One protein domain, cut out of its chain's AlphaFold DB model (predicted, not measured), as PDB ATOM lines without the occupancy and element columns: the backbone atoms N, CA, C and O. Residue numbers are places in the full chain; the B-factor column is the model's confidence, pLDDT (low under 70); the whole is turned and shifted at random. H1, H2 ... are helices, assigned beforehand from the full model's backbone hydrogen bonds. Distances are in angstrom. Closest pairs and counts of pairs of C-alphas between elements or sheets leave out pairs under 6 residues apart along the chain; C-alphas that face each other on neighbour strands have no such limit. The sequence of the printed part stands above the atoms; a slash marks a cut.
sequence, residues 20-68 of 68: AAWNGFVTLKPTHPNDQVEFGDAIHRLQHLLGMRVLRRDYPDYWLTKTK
ATOM      1  N   ALA A  20    -115.811  69.285  55.212       98.56
ATOM      2  CA  ALA A  20    -115.412  69.009  56.587       98.56
ATOM      3  C   ALA A  20    -114.350  67.900  56.666       98.56
ATOM      4  O   ALA A  20    -113.396  68.033  57.430       98.56
ATOM      5  N   ALA A  21    -114.467  66.846  55.849       98.50
ATOM      6  CA  ALA A  21    -113.491  65.763  55.785       98.50
ATOM      7  C   ALA A  21    -112.111  66.262  55.332       98.50
ATOM      8  O   ALA A  21    -111.115  65.968  55.992       98.50
ATOM      9  N   TRP A  22    -112.048  67.064  54.261       98.56
ATOM     10  CA  TRP A  22    -110.798  67.693  53.814       98.56
ATOM     11  C   TRP A  22    -110.198  68.595  54.893       98.56
ATOM     12  O   TRP A  22    -109.047  68.405  55.284       98.56
ATOM     13  N   ASN A  23    -110.997  69.528  55.415       98.44
ATOM     14  CA  ASN A  23    -110.546  70.491  56.418       98.44
ATOM     15  C   ASN A  23    -110.045  69.802  57.693       98.44
ATOM     16  O   ASN A  23    -109.065  70.247  58.278       98.44
ATOM     17  N   GLY A  24    -110.689  68.710  58.114       98.25
ATOM     18  CA  GLY A  24    -110.239  67.906  59.245       98.25
ATOM     19  C   GLY A  24    -108.925  67.190  58.949       98.25
ATOM     20  O   GLY A  24    -107.971  67.308  59.717       98.25
ATOM     21  N   PHE A  25    -108.848  66.488  57.817       98.31
ATOM     22  CA  PHE A  25    -107.700  65.647  57.482       98.31
ATOM     23  C   PHE A  25    -106.391  66.434  57.376       98.31
ATOM     24  O   PHE A  25    -105.384  66.020  57.944       98.31
ATOM     25  N   VAL A  26    -106.403  67.603  56.726       97.31
ATOM     26  CA  VAL A  26    -105.184  68.415  56.533       97.31
ATOM     27  C   VAL A  26    -104.602  68.995  57.827       97.31
ATOM     28  O   VAL A  26    -103.479  69.491  57.820       97.31
ATOM     29  N   THR A  27    -105.347  68.944  58.935       97.56
ATOM     30  CA  THR A  27    -104.865  69.380  60.258       97.56
ATOM     31  C   THR A  27    -104.251  68.251  61.081       97.56
ATOM     32  O   THR A  27    -103.628  68.509  62.114       97.56
ATOM     33  N   LEU A  28    -104.410  66.997  60.646       97.31
ATOM     34  CA  LEU A  28    -103.839  65.846  61.332       97.31
ATOM     35  C   LEU A  28    -102.317  65.824  61.163       97.31
ATOM     36  O   LEU A  28    -101.772  66.242  60.141       97.31
ATOM     37  N   LYS A  29    -101.614  65.298  62.171       96.75
ATOM     38  CA  LYS A  29    -100.171  65.065  62.066       96.75
ATOM     39  C   LYS A  29     -99.910  64.065  60.924       96.75
ATOM     40  O   LYS A  29    -100.428  62.952  61.015       96.75
ATOM     41  N   PRO A  30     -99.087  64.404  59.913       94.38
ATOM     42  CA  PRO A  30     -98.813  63.497  58.802       94.38
ATOM     43  C   PRO A  30     -98.190  62.181  59.275       94.38
ATOM     44  O   PRO A  30     -97.257  62.190  60.087       94.38
ATOM     45  N   THR A  31     -98.691  61.062  58.750       96.94
ATOM     46  CA  THR A  31     -98.136  59.721  58.990       96.94
ATOM     47  C   THR A  31     -97.275  59.226  57.834       96.94
ATOM     48  O   THR A  31     -96.300  58.513  58.062       96.94
ATOM     49  N   HIS A  32     -97.573  59.663  56.613       96.31
ATOM     50  CA  HIS A  32     -96.817  59.371  55.404       96.31
ATOM     51  C   HIS A  32     -96.797  60.612  54.486       96.31
ATOM     52  O   HIS A  32     -97.780  61.356  54.431       96.31
ATOM     53  N   PRO A  33     -95.695  60.877  53.753       93.62
ATOM     54  CA  PRO A  33     -95.553  62.076  52.916       93.62
ATOM     55  C   PRO A  33     -96.616  62.215  51.818       93.62
ATOM     56  O   PRO A  33     -96.851  63.328  51.357       93.62
ATOM     57  N   ASN A  34     -97.254  61.117  51.403       96.88
ATOM     58  CA  ASN A  34     -98.249  61.122  50.325       96.88
ATOM     59  C   ASN A  34     -99.710  61.153  50.807       96.88
ATOM     60  O   ASN A  34    -100.606  61.322  49.987       96.88
ATOM     61  N   ASP A  35     -99.964  61.023  52.115       96.81
ATOM     62  CA  ASP A  35    -101.326  60.885  52.659       96.81
ATOM     63  C   ASP A  35    -102.234  62.051  52.257       96.81
ATOM     64  O   ASP A  35    -103.380  61.861  51.860       96.81
ATOM     65  N   GLN A  36    -101.715  63.279  52.333       97.19
ATOM     66  CA  GLN A  36    -102.481  64.476  51.994       97.19
ATOM     67  C   GLN A  36    -102.851  64.535  50.510       97.19
ATOM     68  O   GLN A  36    -103.946  64.985  50.175       97.19
ATOM     69  N   VAL A  37    -101.957  64.075  49.630       97.62
ATOM     70  CA  VAL A  37    -102.200  64.035  48.183       97.62
ATOM     71  C   VAL A  37    -103.249  62.976  47.865       97.62
ATOM     72  O   VAL A  37    -104.258  63.288  47.241       97.62
ATOM     73  N   GLU A  38    -103.068  61.755  48.374       98.25
ATOM     74  CA  GLU A  38    -104.007  60.649  48.154       98.25
ATOM     75  C   GLU A  38    -105.404  60.964  48.699       98.25
ATOM     76  O   GLU A  38    -106.415  60.709  48.039       98.25
ATOM     77  N   PHE A  39    -105.476  61.580  49.881       98.31
ATOM     78  CA  PHE A  39    -106.743  62.016  50.452       98.31
ATOM     79  C   PHE A  39    -107.383  63.137  49.624       98.31
ATOM     80  O   PHE A  39    -108.586  63.104  49.371       98.31
ATOM     81  N   GLY A  40    -106.592  64.103  49.149       98.31
ATOM     82  CA  GLY A  40    -107.062  65.165  48.255       98.31
ATOM     83  C   GLY A  40    -107.658  64.622  46.955       98.31
ATOM     84  O   GLY A  40    -108.753  65.024  46.560       98.31
ATOM     85  N   ASP A  41    -107.002  63.646  46.329       98.62
ATOM     86  CA  ASP A  41    -107.507  62.988  45.120       98.62
ATOM     87  C   ASP A  41    -108.826  62.242  45.376       98.62
ATOM     88  O   ASP A  41    -109.762  62.316  44.568       98.62
ATOM     89  N   ALA A  42    -108.952  61.581  46.530       98.50
ATOM     90  CA  ALA A  42    -110.204  60.954  46.948       98.50
ATOM     91  C   ALA A  42    -111.328  61.993  47.141       98.50
ATOM     92  O   ALA A  42    -112.447  61.783  46.664       98.50
ATOM     93  N   ILE A  43    -111.035  63.139  47.765       98.56
ATOM     94  CA  ILE A  43    -111.984  64.253  47.921       98.56
ATOM     95  C   ILE A  43    -112.440  64.784  46.558       98.56
ATOM     96  O   ILE A  43    -113.646  64.903  46.322       98.56
ATOM     97  N   HIS A  44    -111.519  65.030  45.623       98.56
ATOM     98  CA  HIS A  44    -111.865  65.463  44.266       98.56
ATOM     99  C   HIS A  44    -112.757  64.443  43.550       98.56
ATOM    100  O   HIS A  44    -113.691  64.817  42.833       98.56
ATOM    101  N   ARG A  45    -112.529  63.141  43.772       98.62
ATOM    102  CA  ARG A  45    -113.384  62.093  43.207       98.62
ATOM    103  C   ARG A  45    -114.808  62.153  43.758       98.62
ATOM    104  O   ARG A  45    -115.752  62.013  42.977       98.62
ATOM    105  N   LEU A  46    -114.975  62.386  45.060       98.50
ATOM    106  CA  LEU A  46    -116.292  62.562  45.685       98.50
ATOM    107  C   LEU A  46    -117.010  63.805  45.140       98.50
ATOM    108  O   LEU A  46    -118.164  63.708  44.720       98.50
ATOM    109  N   GLN A  47    -116.311  64.940  45.065       97.94
ATOM    110  CA  GLN A  47    -116.844  66.187  44.505       97.94
ATOM    111  C   GLN A  47    -117.283  66.015  43.049       97.94
ATOM    112  O   GLN A  47    -118.369  66.455  42.677       97.94
ATOM    113  N   HIS A  48    -116.482  65.325  42.232       97.50
ATOM    114  CA  HIS A  48    -116.832  65.026  40.847       97.50
ATOM    115  C   HIS A  48    -118.126  64.209  40.750       97.50
ATOM    116  O   HIS A  48    -119.006  64.545  39.963       97.50
ATOM    117  N   LEU A  49    -118.270  63.146  41.548       97.31
ATOM    118  CA  LEU A  49    -119.474  62.310  41.522       97.31
ATOM    119  C   LEU A  49    -120.726  63.093  41.932       97.31
ATOM    120  O   LEU A  49    -121.757  62.978  41.264       97.31
ATOM    121  N   LEU A  50    -120.626  63.912  42.984       97.12
ATOM    122  CA  LEU A  50    -121.720  64.768  43.437       97.12
ATOM    123  C   LEU A  50    -122.070  65.834  42.389       97.12
ATOM    124  O   LEU A  50    -123.233  65.979  42.027       97.12
ATOM    125  N   GLY A  51    -121.071  66.514  41.822       95.19
ATOM    126  CA  GLY A  51    -121.277  67.504  40.764       95.19
ATOM    127  C   GLY A  51    -121.928  66.899  39.519       95.19
ATOM    128  O   GLY A  51    -122.894  67.442  38.994       95.19
ATOM    129  N   MET A  52    -121.481  65.717  39.087       95.62
ATOM    130  CA  MET A  52    -122.104  64.999  37.971       95.62
ATOM    131  C   MET A  52    -123.557  64.623  38.255       95.62
ATOM    132  O   MET A  52    -124.374  64.609  37.337       95.62
ATOM    133  N   ARG A  53    -123.896  64.304  39.508       95.25
ATOM    134  CA  ARG A  53    -125.281  64.051  39.906       95.25
ATOM    135  C   ARG A  53    -126.142  65.309  39.754       95.25
ATOM    136  O   ARG A  53    -127.222  65.203  39.176       95.25
ATOM    137  N   VAL A  54    -125.662  66.455  40.238       95.06
ATOM    138  CA  VAL A  54    -126.351  67.752  40.108       95.06
ATOM    139  C   VAL A  54    -126.561  68.088  38.630       95.06
ATOM    140  O   VAL A  54    -127.682  68.347  38.204       95.06
ATOM    141  N   LEU A  55    -125.511  67.961  37.813       94.25
ATOM    142  CA  LEU A  55    -125.574  68.249  36.380       94.25
ATOM    143  C   LEU A  55    -126.572  67.356  35.633       94.25
ATOM    144  O   LEU A  55    -127.338  67.854  34.818       94.25
ATOM    145  N   ARG A  56    -126.612  66.051  35.926       94.75
ATOM    146  CA  ARG A  56    -127.593  65.133  35.316       94.75
ATOM    147  C   ARG A  56    -129.035  65.443  35.722       94.75
ATOM    148  O   ARG A  56    -129.940  65.162  34.946       94.75
ATOM    149  N   ARG A  57    -129.252  65.973  36.930       93.88
ATOM    150  CA  ARG A  57    -130.581  66.381  37.407       93.88
ATOM    151  C   ARG A  57    -131.041  67.669  36.725       93.88
ATOM    152  O   ARG A  57    -132.173  67.717  36.261       93.88
ATOM    153  N   ASP A  58    -130.174  68.680  36.671       93.81
ATOM    154  CA  ASP A  58    -130.542  70.027  36.210       93.81
ATOM    155  C   ASP A  58    -130.457  70.194  34.691       93.81
ATOM    156  O   ASP A  58    -131.156  71.023  34.114       93.81
ATOM    157  N   TYR A  59    -129.616  69.397  34.033       93.25
ATOM    158  CA  TYR A  59    -129.341  69.486  32.599       93.25
ATOM    159  C   TYR A  59    -129.370  68.093  31.934       93.25
ATOM    160  O   TYR A  59    -128.382  67.687  31.310       93.25
ATOM    161  N   PRO A  60    -130.479  67.339  32.053       92.56
ATOM    162  CA  PRO A  60    -130.562  65.944  31.606       92.56
ATOM    163  C   PRO A  60    -130.360  65.766  30.092       92.56
ATOM    164  O   PRO A  60    -129.845  64.732  29.666       92.56
ATOM    165  N   ASP A  61    -130.700  66.779  29.290       91.81
ATOM    166  CA  ASP A  61    -130.554  66.749  27.826       91.81
ATOM    167  C   ASP A  61    -129.089  66.821  27.372       91.81
ATOM    168  O   ASP A  61    -128.742  66.358  26.286       91.81
ATOM    169  N   TYR A  62    -128.215  67.396  28.204       92.25
ATOM    170  CA  TYR A  62    -126.781  67.512  27.924       92.25
ATOM    171  C   TYR A  62    -125.967  66.467  28.696       92.25
ATOM    172  O   TYR A  62    -125.010  65.889  28.178       92.25
ATOM    173  N   TRP A  63    -126.363  66.187  29.938       90.94
ATOM    174  CA  TRP A  63    -125.688  65.248  30.824       90.94
ATOM    175  C   TRP A  63    -126.487  63.953  30.933       90.94
ATOM    176  O   TRP A  63    -127.263  63.740  31.864       90.94
ATOM    177  N   LEU A  64    -126.247  63.053  29.978       81.12
ATOM    178  CA  LEU A  64    -126.956  61.781  29.877       81.12
ATOM    179  C   LEU A  64    -126.755  60.910  31.126       81.12
ATOM    180  O   LEU A  64    -125.632  60.584  31.532       81.12
ATOM    181  N   THR A  65    -127.869  60.447  31.689       74.38
ATOM    182  CA  THR A  65    -127.874  59.302  32.601       74.38
ATOM    183  C   THR A  65    -128.021  58.058  31.737       74.38
ATOM    184  O   THR A  65    -129.032  57.907  31.060       74.38
ATOM    185  N   LYS A  66    -127.017  57.169  31.712       65.50
ATOM    186  CA  LYS A  66    -127.195  55.863  31.061       65.50
ATOM    187  C   LYS A  66    -128.258  55.101  31.848       65.50
ATOM    188  O   LYS A  66    -127.967  54.598  32.933       65.50
ATOM    189  N   THR A  67    -129.479  55.059  31.332       58.78
ATOM    190  CA  THR A  67    -130.504  54.120  31.781       58.78
ATOM    191  C   THR A  67    -129.939  52.717  31.564       58.78
ATOM    192  O   THR A  67    -129.464  52.409  30.469       58.78
ATOM    193  N   LYS A  68    -129.868  51.925  32.639       48.41
ATOM    194  CA  LYS A  68    -129.585  50.490  32.536       48.41
ATOM    195  C   LYS A  68    -130.756  49.779  31.876       48.41
ATOM    196  O   LYS A  68    -131.899  50.227  32.119       48.41
TER     197      LYS A  68
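What this domain is: This is residues 20 to 68 of the 68 residues of an uncharacterized protein of Brevibacillus reuszeri (UniProt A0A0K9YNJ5). One long helix, H2, makes the length of a rod; the short helix H1 folds back beside its first part as an uneven helical hairpin, and a tail without named elements follows its other end. Residues 29 to 34, in the loop between the helices, stick out. The printed part has 49 residues, with two named helices, H1 then H2, and no named strand: all helix. It is extended, with a radius of gyration of the C-alphas of 15.5 A and spans of 45 by 19 by 15 A.

How they stand to each other: H2, residues 35 to 58, touches H1, residues 20 to 25, with its residues 36 to 43 alone. Their closest C-alphas, of Trp 22 and Ile 43, are 6.9 A apart. The two run opposite ways at a shallow tilt of 14 degrees, a hairpin. In both helices every O i to N i+4 pair is within hydrogen-bond range.

Where its parts are: H2 runs 34.8 A from C-alpha 35 at (-101.326, 60.885, 52.659) to C-alpha 58 at (-130.542, 70.027, 36.210). H1, 8.5 A long, begins at C-alpha 20 at (-115.412, 69.009, 56.587).

The domain as a whole: The farthest C-alphas, of Lys 29 and Asp 61, are 45.8 A apart. The printed part has no cut, and the link from H1 to H2 is short. Residues 66 to 68 have pLDDT under 70.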